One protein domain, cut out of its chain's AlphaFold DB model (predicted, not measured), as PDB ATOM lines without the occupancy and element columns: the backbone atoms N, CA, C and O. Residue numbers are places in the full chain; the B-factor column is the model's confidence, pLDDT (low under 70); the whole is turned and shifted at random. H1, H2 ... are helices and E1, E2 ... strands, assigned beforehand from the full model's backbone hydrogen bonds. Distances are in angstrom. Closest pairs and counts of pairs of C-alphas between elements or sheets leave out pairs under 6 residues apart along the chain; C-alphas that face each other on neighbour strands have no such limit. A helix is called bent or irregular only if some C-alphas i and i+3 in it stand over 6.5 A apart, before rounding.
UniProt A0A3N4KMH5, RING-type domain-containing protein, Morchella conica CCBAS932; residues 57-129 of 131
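What this domain is: This is residues 57 to 129 of the 131 residues of the protein "RING-type domain-containing protein" of Morchella conica CCBAS932 (UniProt A0A3N4KMH5). A small head, made of a short three-stranded sheet, the tiny helix H1 and the long loop 71 to 95, has one long helix, H2, running away from it like an arm; residues 119 to 129, of which 119 to 127 belong to H2, stick out. The 73 printed residues hold E1, E2, H1, E3 and H2 in that order, a mixed class; the antiparallel sheet runs E2, E1, E3. The whole is only just compact, close to loose, with a radius of gyration of the C-alphas of 13.5 A, and elongated, spanning 41 by 26 by 21 A.

How they stand to each other: Start at E1, residues 57 to 59, which forms a hairpin with E2, residues 64 to 66; look for N 57 and O 65, 2.8 A apart. On its other side E1 is antiparallel to E3, residues 96 to 98, with N 58 and O 97 at 2.8 A. H1, residues 67 to 70, only grazes the sheet. E2, H1 and E3 form a split strand-helix-strand unit, two strands running the same way with E1 between them, its crossover right-handed. H2, residues 104 to 127, only grazes the sheet with residues 107 to 114, and is apart from H1. In H2, 18 of 20 O i to N i+4 pairs are within hydrogen-bond range; H1 is too short for such a pair.

Where its parts are: Find C-alpha 57 at (38.050, 49.818, 47.218), where E1 begins. E1, E2, H1 and E3 measure 6.3, 7.0, 5.1 and 6.6 A. From C-alpha 104 at (42.874, 59.561, 44.460), H2 runs 35.3 A to C-alpha 127 at (29.251, 41.807, 17.143); it is irregular, with C-alphas 105 and 108 7.2 A apart.

The domain as a whole: The C-alphas of Ala 101 and Asn 129 are farthest apart, at 43.2 A. The printed part has no cut; the link from H1 to E3 is long, at 25 residues. Residues 100 to 129 have pLDDT under 70.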
ATOM      1  N   TRP A  57      38.047  50.533  48.484       87.50
ATOM      2  CA  TRP A  57      38.050  49.818  47.218       87.50
ATOM      3  C   TRP A  57      37.131  50.502  46.212       87.50
ATOM      4  O   TRP A  57      35.996  50.859  46.537       87.50
ATOM      5  N   LEU A  58      37.603  50.643  44.977       88.69
ATOM      6  CA  LEU A  58      36.796  51.018  43.827       88.69
ATOM      7  C   LEU A  58      36.325  49.755  43.114       88.69
ATOM      8  O   LEU A  58      37.131  48.941  42.662       88.69
ATOM      9  N   THR A  59      35.015  49.596  42.995       89.19
ATOM     10  CA  THR A  59      34.421  48.482  42.264       89.19
ATOM     11  C   THR A  59      34.369  48.775  40.765       89.19
ATOM     12  O   THR A  59      34.184  49.918  40.343       89.19
ATOM     13  N   SER A  60      34.435  47.737  39.926       86.06
ATOM     14  CA  SER A  60      34.276  47.884  38.469       86.06
ATOM     15  C   SER A  60      32.889  48.398  38.055       86.06
ATOM     16  O   SER A  60      32.724  48.924  36.950       86.06
ATOM     17  N   CYS A  61      31.883  48.293  38.932       86.81
ATOM     18  CA  CYS A  61      30.582  48.919  38.718       86.81
ATOM     19  C   CYS A  61      30.590  50.437  38.998       86.81
ATOM     20  O   CYS A  61      29.685  51.123  38.531       86.81
ATOM     21  N   GLY A  62      31.638  50.974  39.631       85.75
ATOM     22  CA  GLY A  62      31.856  52.409  39.850       85.75
ATOM     23  C   GLY A  62      31.544  52.901  41.265       85.75
ATOM     24  O   GLY A  62      31.455  54.106  41.468       85.75
ATOM     25  N   HIS A  63      31.371  52.000  42.233       89.12
ATOM     26  CA  HIS A  63      31.096  52.351  43.629       89.12
ATOM     27  C   HIS A  63      32.374  52.303  44.462       89.12
ATOM     28  O   HIS A  63      33.230  51.443  44.258       89.12
ATOM     29  N   ILE A  64      32.477  53.205  45.432       89.81
ATOM     30  CA  ILE A  64      33.597  53.246  46.370       89.81
ATOM     31  C   ILE A  64      33.113  52.686  47.696       89.81
ATOM     32  O   ILE A  64      32.104  53.128  48.240       89.81
ATOM     33  N   VAL A  65      33.800  51.673  48.209       89.94
ATOM     34  CA  VAL A  65      33.357  50.921  49.385       89.94
ATOM     35  C   VAL A  65      34.529  50.719  50.335       89.94
ATOM     36  O   VAL A  65      35.634  50.418  49.898       89.94
ATOM     37  N   CYS A  66      34.323  50.915  51.639       88.50
ATOM     38  CA  CYS A  66      35.389  50.688  52.611       88.50
ATOM     39  C   CYS A  66      35.649  49.190  52.820       88.50
ATOM     40  O   CYS A  66      34.761  48.355  52.621       88.50
ATOM     41  N   GLY A  67      36.866  48.857  53.255       86.94
ATOM     42  CA  GLY A  67      37.308  47.479  53.477       86.94
ATOM     43  C   GLY A  67      36.367  46.683  54.381       86.94
ATOM     44  O   GLY A  67      36.075  45.538  54.072       86.94
ATOM     45  N   SER A  68      35.781  47.303  55.409       87.56
ATOM     46  CA  SER A  68      34.834  46.632  56.312       87.56
ATOM     47  C   SER A  68      33.526  46.181  55.648       87.56
ATOM     48  O   SER A  68      32.973  45.161  56.044       87.56
ATOM     49  N   HIS A  69      33.030  46.899  54.635       89.81
ATOM     50  CA  HIS A  69      31.824  46.495  53.898       89.81
ATOM     51  C   HIS A  69      32.140  45.535  52.754       89.81
ATOM     52  O   HIS A  69      31.297  44.728  52.380       89.81
ATOM     53  N   CYS A  70      33.342  45.629  52.185       88.00
ATOM     54  CA  CYS A  70      33.785  44.719  51.136       88.00
ATOM     55  C   CYS A  70      34.216  43.360  51.708       88.00
ATOM     56  O   CYS A  70      33.960  42.319  51.111       88.00
ATOM     57  N   PHE A  71      34.834  43.381  52.887       89.38
ATOM     58  CA  PHE A  71      35.484  42.251  53.535       89.38
ATOM     59  C   PHE A  71      35.248  42.288  55.055       89.38
ATOM     60  O   PHE A  71      36.159  42.610  55.821       89.38
ATOM     61  N   PRO A  72      34.034  41.947  55.528       84.62
ATOM     62  CA  PRO A  72      33.701  41.994  56.957       84.62
ATOM     63  C   PRO A  72      34.572  41.064  57.819       84.62
ATOM     64  O   PRO A  72      34.728  41.305  59.010       84.62
ATOM     65  N   ASN A  73      35.168  40.034  57.208       85.69
ATOM     66  CA  ASN A  73      36.030  39.051  57.871       85.69
ATOM     67  C   ASN A  73      37.533  39.292  57.632       85.69
ATOM     68  O   ASN A  73      38.341  38.414  57.921       85.69
ATOM     69  N   GLY A  74      37.909  40.453  57.087       82.31
ATOM     70  CA  GLY A  74      39.288  40.768  56.709       82.31
ATOM     71  C   GLY A  74      39.568  40.570  55.220       82.31
ATOM     72  O   GLY A  74      38.906  39.783  54.537       82.31
ATOM     73  N   VAL A  75      40.534  41.337  54.711       84.81
ATOM     74  CA  VAL A  75      40.888  41.374  53.289       84.81
ATOM     75  C   VAL A  75      41.629  40.085  52.910       84.81
ATOM     76  O   VAL A  75      42.671  39.791  53.494       84.81
ATOM     77  N   PRO A  76      41.137  39.298  51.937       82.38
ATOM     78  CA  PRO A  76      41.872  38.139  51.453       82.38
ATOM     79  C   PRO A  76      43.117  38.576  50.667       82.38
ATOM     80  O   PRO A  76      43.098  39.593  49.973       82.38
ATOM     81  N   GLN A  77      44.195  37.791  50.742       79.06
ATOM     82  CA  GLN A  77      45.488  38.117  50.121       79.06
ATOM     83  C   GLN A  77      45.395  38.330  48.597       79.06
ATOM     84  O   GLN A  77      46.154  39.105  48.026       79.06
ATOM     85  N   ASP A  78      44.423  37.687  47.956       80.31
ATOM     86  CA  ASP A  78      44.125  37.715  46.525       80.31
ATOM     87  C   ASP A  78      42.864  38.545  46.194       80.31
ATOM     88  O   ASP A  78      42.217  38.349  45.160       80.31
ATOM     89  N   ALA A  79      42.495  39.505  47.054       78.56
ATOM     90  CA  ALA A  79      41.303  40.343  46.885       78.56
ATOM     91  C   ALA A  79      41.226  41.038  45.514       78.56
ATOM     92  O   ALA A  79      40.143  41.137  44.943       78.56
ATOM     93  N   ALA A  80      42.347  41.495  44.959       76.31
ATOM     94  CA  ALA A  80      42.366  42.160  43.653       76.31
ATOM     95  C   ALA A  80      42.259  41.183  42.461       76.31
ATOM     96  O   ALA A  80      41.879  41.592  41.365       76.31
ATOM     97  N   GLU A  81      42.587  39.905  42.666       75.81
ATOM     98  CA  GLU A  81      42.639  38.878  41.614       75.81
ATOM     99  C   GLU A  81      41.318  38.104  41.490       75.81
ATOM    100  O   GLU A  81      41.035  37.491  40.460       75.81
ATOM    101  N   ARG A  82      40.475  38.168  42.526       81.62
ATOM    102  CA  ARG A  82      39.166  37.514  42.571       81.62
ATOM    103  C   ARG A  82      38.035  38.433  42.126       81.62
ATOM    104  O   ARG A  82      38.128  39.659  42.164       81.62
ATOM    105  N   THR A  83      36.929  37.813  41.726       86.38
ATOM    106  CA  THR A  83      35.666  38.513  41.506       86.38
ATOM    107  C   THR A  83      34.838  38.543  42.785       86.38
ATOM    108  O   THR A  83      34.804  37.578  43.549       86.38
ATOM    109  N   HIS A  84      34.153  39.662  43.006       88.81
ATOM    110  CA  HIS A  84      33.386  39.925  44.224       88.81
ATOM    111  C   HIS A  84      31.954  40.338  43.897       88.81
ATOM    112  O   HIS A  84      31.584  40.506  42.731       88.81
ATOM    113  N   ALA A  85      31.143  40.510  44.937       90.50
ATOM    114  CA  ALA A  85      29.862  41.192  44.849       90.50
ATOM    115  C   ALA A  85      30.020  42.631  45.340       90.50
ATOM    116  O   ALA A  85      30.675  42.875  46.350       90.50
ATOM    117  N   CYS A  86      29.419  43.593  44.640       91.19
ATOM    118  CA  CYS A  86      29.382  44.970  45.110       91.19
ATOM    119  C   CYS A  86      28.460  45.074  46.334       91.19
ATOM    120  O   CYS A  86      27.260  44.831  46.182       91.19
ATOM    121  N   PRO A  87      28.947  45.527  47.502       92.00
ATOM    122  CA  PRO A  87      28.105  45.665  48.693       92.00
ATOM    123  C   PRO A  87      27.005  46.724  48.557       92.00
ATOM    124  O   PRO A  87      26.038  46.703  49.305       92.00
ATOM    125  N   TYR A  88      27.150  47.658  47.610       92.06
ATOM    126  CA  TYR A  88      26.182  48.730  47.390       92.06
ATOM    127  C   TYR A  88      25.058  48.331  46.423       92.06
ATOM    128  O   TYR A  88      23.887  48.452  46.759       92.06
ATOM    129  N   CYS A  89      25.390  47.846  45.219       91.25
ATOM    130  CA  CYS A  89      24.391  47.551  44.181       91.25
ATOM    131  C   CYS A  89      24.116  46.056  43.968       91.25
ATOM    132  O   CYS A  89      23.346  45.704  43.078       91.25
ATOM    133  N   GLY A  90      24.779  45.166  44.713       90.75
ATOM    134  CA  GLY A  90      24.592  43.714  44.620       90.75
ATOM    135  C   GLY A  90      25.130  43.068  43.340       90.75
ATOM    136  O   GLY A  90      24.995  41.860  43.164       90.75
ATOM    137  N   SER A  91      25.752  43.831  42.433       85.69
ATOM    138  CA  SER A  91      26.322  43.281  41.200       85.69
ATOM    139  C   SER A  91      27.450  42.297  41.515       85.69
ATOM    140  O   SER A  91      28.447  42.681  42.126       85.69
ATOM    141  N   GLY A  92      27.286  41.042  41.097       88.38
ATOM    142  CA  GLY A  92      28.314  40.004  41.184       88.38
ATOM    143  C   GLY A  92      29.338  40.090  40.052       88.38
ATOM    144  O   GLY A  92      29.134  40.799  39.065       88.38
ATOM    145  N   GLY A  93      30.440  39.350  40.184       85.50
ATOM    146  CA  GLY A  93      31.460  39.267  39.136       85.50
ATOM    147  C   GLY A  93      32.303  40.538  38.985       85.50
ATOM    148  O   GLY A  93      32.897  40.750  37.929       85.50
ATOM    149  N   ILE A  94      32.333  41.412  39.996       85.75
ATOM    150  CA  ILE A  94      33.047  42.689  39.915       85.75
ATOM    151  C   ILE A  94      34.525  42.533  40.267       85.75
ATOM    152  O   ILE A  94      34.894  41.718  41.110       85.75
ATOM    153  N   SER A  95      35.363  43.360  39.650       85.56
ATOM    154  CA  SER A  95      36.762  43.526  40.047       85.56
ATOM    155  C   SER A  95      36.872  44.666  41.053       85.56
ATOM    156  O   SER A  95      36.085  45.618  41.006       85.56
ATOM    157  N   LEU A  96      37.857  44.572  41.940       86.00
ATOM    158  CA  LEU A  96      38.151  45.589  42.941       86.00
ATOM    159  C   LEU A  96      39.529  46.190  42.678       86.00
ATOM    160  O   LEU A  96      40.483  45.473  42.393       86.00
ATOM    161  N   ALA A  97      39.628  47.510  42.797       84.44
ATOM    162  CA  ALA A  97      40.892  48.229  42.803       84.44
ATOM    163  C   ALA A  97      41.081  48.929  44.143       84.44
ATOM    164  O   ALA A  97      40.191  49.641  44.607       84.44
ATOM    165  N   ASP A  98      42.241  48.725  44.755       82.19
ATOM    166  CA  ASP A  98      42.629  49.437  45.967       82.19
ATOM    167  C   ASP A  98      42.780  50.935  45.669       82.19
ATOM    168  O   ASP A  98      43.485  51.334  44.735       82.19
ATOM    169  N   LEU A  99      42.112  51.767  46.468       76.19
ATOM    170  CA  LEU A  99      42.204  53.215  46.352       76.19
ATOM    171  C   LEU A  99      43.341  53.838  47.156       76.19
ATOM    172  O   LEU A  99      43.735  54.950  46.812       76.19
ATOM    173  N   GLY A 100      43.904  53.142  48.146       63.19
ATOM    174  CA  GLY A 100      44.974  53.613  49.026       63.19
ATOM    175  C   GLY A 100      44.680  54.945  49.737       63.19
ATOM    176  O   GLY A 100      43.939  55.808  49.267       63.19
ATOM    177  N   ALA A 101      45.317  55.190  50.879       52.41
ATOM    178  CA  ALA A 101      45.335  56.535  51.451       52.41
ATOM    179  C   ALA A 101      46.225  57.440  50.568       52.41
ATOM    180  O   ALA A 101      47.440  57.478  50.736       52.41
ATOM    181  N   GLY A 102      45.642  58.114  49.569       50.41
ATOM    182  CA  GLY A 102      46.326  59.134  48.758       50.41
ATOM    183  C   GLY A 102      46.503  58.854  47.257       50.41
ATOM    184  O   GLY A 102      47.074  59.698  46.565       50.41
ATOM    185  N   LYS A 103      45.989  57.745  46.694       51.03
ATOM    186  CA  LYS A 103      46.052  57.481  45.231       51.03
ATOM    187  C   LYS A 103      44.843  58.022  44.449       51.03
ATOM    188  O   LYS A 103      44.629  57.664  43.291       51.03
ATOM    189  N   VAL A 104      44.092  58.955  45.038       51.66
ATOM    190  CA  VAL A 104      42.874  59.561  44.460       51.66
ATOM    191  C   VAL A 104      43.142  60.269  43.122       51.66
ATOM    192  O   VAL A 104      42.269  60.315  42.259       51.66
ATOM    193  N   LYS A 105      44.378  60.728  42.867       48.62
ATOM    194  CA  LYS A 105      44.759  61.344  41.578       48.62
ATOM    195  C   LYS A 105      44.621  60.404  40.368       48.62
ATOM    196  O   LYS A 105      44.522  60.890  39.247       48.62
ATOM    197  N   PHE A 106      44.570  59.085  40.573       49.97
ATOM    198  CA  PHE A 106      44.440  58.099  39.493       49.97
ATOM    199  C   PHE A 106      43.005  57.585  39.279       49.97
ATOM    200  O   PHE A 106      42.772  56.829  38.333       49.97
ATOM    201  N   LEU A 107      42.026  58.016  40.091       53.72
ATOM    202  CA  LEU A 107      40.633  57.559  39.965       53.72
ATOM    203  C   LEU A 107      40.031  57.890  38.598       53.72
ATOM    204  O   LEU A 107      39.356  57.047  38.012       53.72
ATOM    205  N   TRP A 108      40.304  59.085  38.067       50.69
ATOM    206  CA  TRP A 108      39.791  59.512  36.763       50.69
ATOM    207  C   TRP A 108      40.242  58.584  35.628       50.69
ATOM    208  O   TRP A 108      39.434  58.243  34.763       50.69
ATOM    209  N   ASN A 109      41.487  58.095  35.681       50.91
ATOM    210  CA  ASN A 109      42.014  57.125  34.718       50.91
ATOM    211  C   ASN A 109      41.385  55.737  34.904       50.91
ATOM    212  O   ASN A 109      41.080  55.059  33.929       50.91
ATOM    213  N   TYR A 110      41.131  55.307  36.141       53.22
ATOM    214  CA  TYR A 110      40.504  54.005  36.376       53.22
ATOM    215  C   TYR A 110      39.027  53.983  35.962       53.22
ATOM    216  O   TYR A 110      38.564  53.006  35.371       53.22
ATOM    217  N   VAL A 111      38.281  55.059  36.225       54.84
ATOM    218  CA  VAL A 111      36.876  55.190  35.809       54.84
ATOM    219  C   VAL A 111      36.769  55.226  34.285       54.84
ATOM    220  O   VAL A 111      35.918  54.530  33.729       54.84
ATOM    221  N   THR A 112      37.660  55.946  33.594       52.00
ATOM    222  CA  THR A 112      37.700  55.951  32.121       52.00
ATOM    223  C   THR A 112      38.106  54.595  31.549       52.00
ATOM    224  O   THR A 112      37.423  54.109  30.651       52.00
ATOM    225  N   ILE A 113      39.121  53.917  32.096       51.16
ATOM    226  CA  ILE A 113      39.521  52.569  31.651       51.16
ATOM    227  C   ILE A 113      38.411  51.542  31.915       51.16
ATOM    228  O   ILE A 113      38.114  50.716  31.055       51.16
ATOM    229  N   SER A 114      37.742  51.600  33.066       53.91
ATOM    230  CA  SER A 114      36.639  50.687  33.401       53.91
ATOM    231  C   SER A 114      35.392  50.954  32.557       53.91
ATOM    232  O   SER A 114      34.687  50.022  32.169       53.91
ATOM    233  N   ALA A 115      35.108  52.217  32.233       53.28
ATOM    234  CA  ALA A 115      34.068  52.581  31.275       53.28
ATOM    235  C   ALA A 115      34.417  52.096  29.857       53.28
ATOM    236  O   ALA A 115      33.577  51.476  29.209       53.28
ATOM    237  N   LEU A 116      35.665  52.277  29.413       51.56
ATOM    238  CA  LEU A 116      36.165  51.770  28.132       51.56
ATOM    239  C   LEU A 116      36.073  50.243  28.055       51.56
ATOM    240  O   LEU A 116      35.578  49.720  27.063       51.56
ATOM    241  N   LYS A 117      36.454  49.519  29.113       52.50
ATOM    242  CA  LYS A 117      36.399  48.049  29.157       52.50
ATOM    243  C   LYS A 117      34.959  47.526  29.120       52.50
ATOM    244  O   LYS A 117      34.679  46.570  28.400       52.50
ATOM    245  N   ARG A 118      34.025  48.181  29.827       56.88
ATOM    246  CA  ARG A 118      32.585  47.863  29.766       56.88
ATOM    247  C   ARG A 118      32.002  48.126  28.377       56.88
ATOM    248  O   ARG A 118      31.271  47.285  27.862       56.88
ATOM    249  N   ASN A 119      32.349  49.250  27.753       55.91
ATOM    250  CA  ASN A 119      31.868  49.591  26.414       55.91
ATOM    251  C   ASN A 119      32.461  48.672  25.337       55.91
ATOM    252  O   ASN A 119      31.737  48.237  24.447       55.91
ATOM    253  N   PHE A 120      33.736  48.298  25.459       57.22
ATOM    254  CA  PHE A 120      34.384  47.353  24.551       57.22
ATOM    255  C   PHE A 120      33.754  45.959  24.633       57.22
ATOM    256  O   PHE A 120      33.457  45.354  23.608       57.22
ATOM    257  N   TRP A 121      33.461  45.469  25.842       55.62
ATOM    258  CA  TRP A 121      32.813  44.166  26.008       55.62
ATOM    259  C   TRP A 121      31.372  44.154  25.474       55.62
ATOM    260  O   TRP A 121      30.962  43.193  24.830       55.62
ATOM    261  N   ARG A 122      30.620  45.252  25.650       56.56
ATOM    262  CA  ARG A 122      29.287  45.407  25.034       56.56
ATOM    263  C   ARG A 122      29.350  45.482  23.509       56.56
ATOM    264  O   ARG A 122      28.461  44.949  22.856       56.56
ATOM    265  N   MET A 123      30.391  46.098  22.947       57.75
ATOM    266  CA  MET A 123      30.612  46.135  21.501       57.75
ATOM    267  C   MET A 123      30.943  44.744  20.944       57.75
ATOM    268  O   MET A 123      30.380  44.350  19.931       57.75
ATOM    269  N   LEU A 124      31.787  43.968  21.631       57.69
ATOM    270  CA  LEU A 124      32.096  42.588  21.241       57.69
ATOM    271  C   LEU A 124      30.872  41.667  21.318       57.69
ATOM    272  O   LEU A 124      30.654  40.879  20.408       57.69
ATOM    273  N   LEU A 125      30.041  41.807  22.354       58.50
ATOM    274  CA  LEU A 125      28.761  41.098  22.442       58.50
ATOM    275  C   LEU A 125      27.779  41.499  21.340       58.50
ATOM    276  O   LEU A 125      27.036  40.661  20.845       58.50
ATOM    277  N   ALA A 126      27.743  42.775  20.959       57.66
ATOM    278  CA  ALA A 126      26.900  43.221  19.853       57.66
ATOM    279  C   ALA A 126      27.364  42.622  18.513       57.66
ATOM    280  O   ALA A 126      26.531  42.281  17.682       57.66
ATOM    281  N   LEU A 127      28.676  42.443  18.330       59.22
ATOM    282  CA  LEU A 127      29.251  41.807  17.143       59.22
ATOM    283  C   LEU A 127      29.059  40.281  17.133       59.22
ATOM    284  O   LEU A 127      28.859  39.713  16.069       59.22
ATOM    285  N   SER A 128      29.057  39.619  18.295       62.97
ATOM    286  CA  SER A 128      28.857  38.164  18.389       62.97
ATOM    287  C   SER A 128      27.401  37.711  18.223       62.97
ATOM    288  O   SER A 128      27.146  36.517  18.189       62.97
ATOM    289  N   ASN A 129      26.439  38.638  18.189       58.59
ATOM    290  CA  ASN A 129      25.020  38.347  17.933       58.59
ATOM    291  C   ASN A 129      24.610  38.671  16.484       58.59
ATOM    292  O   ASN A 129      23.419  38.745  16.191       58.59
TER     293      ASN A 129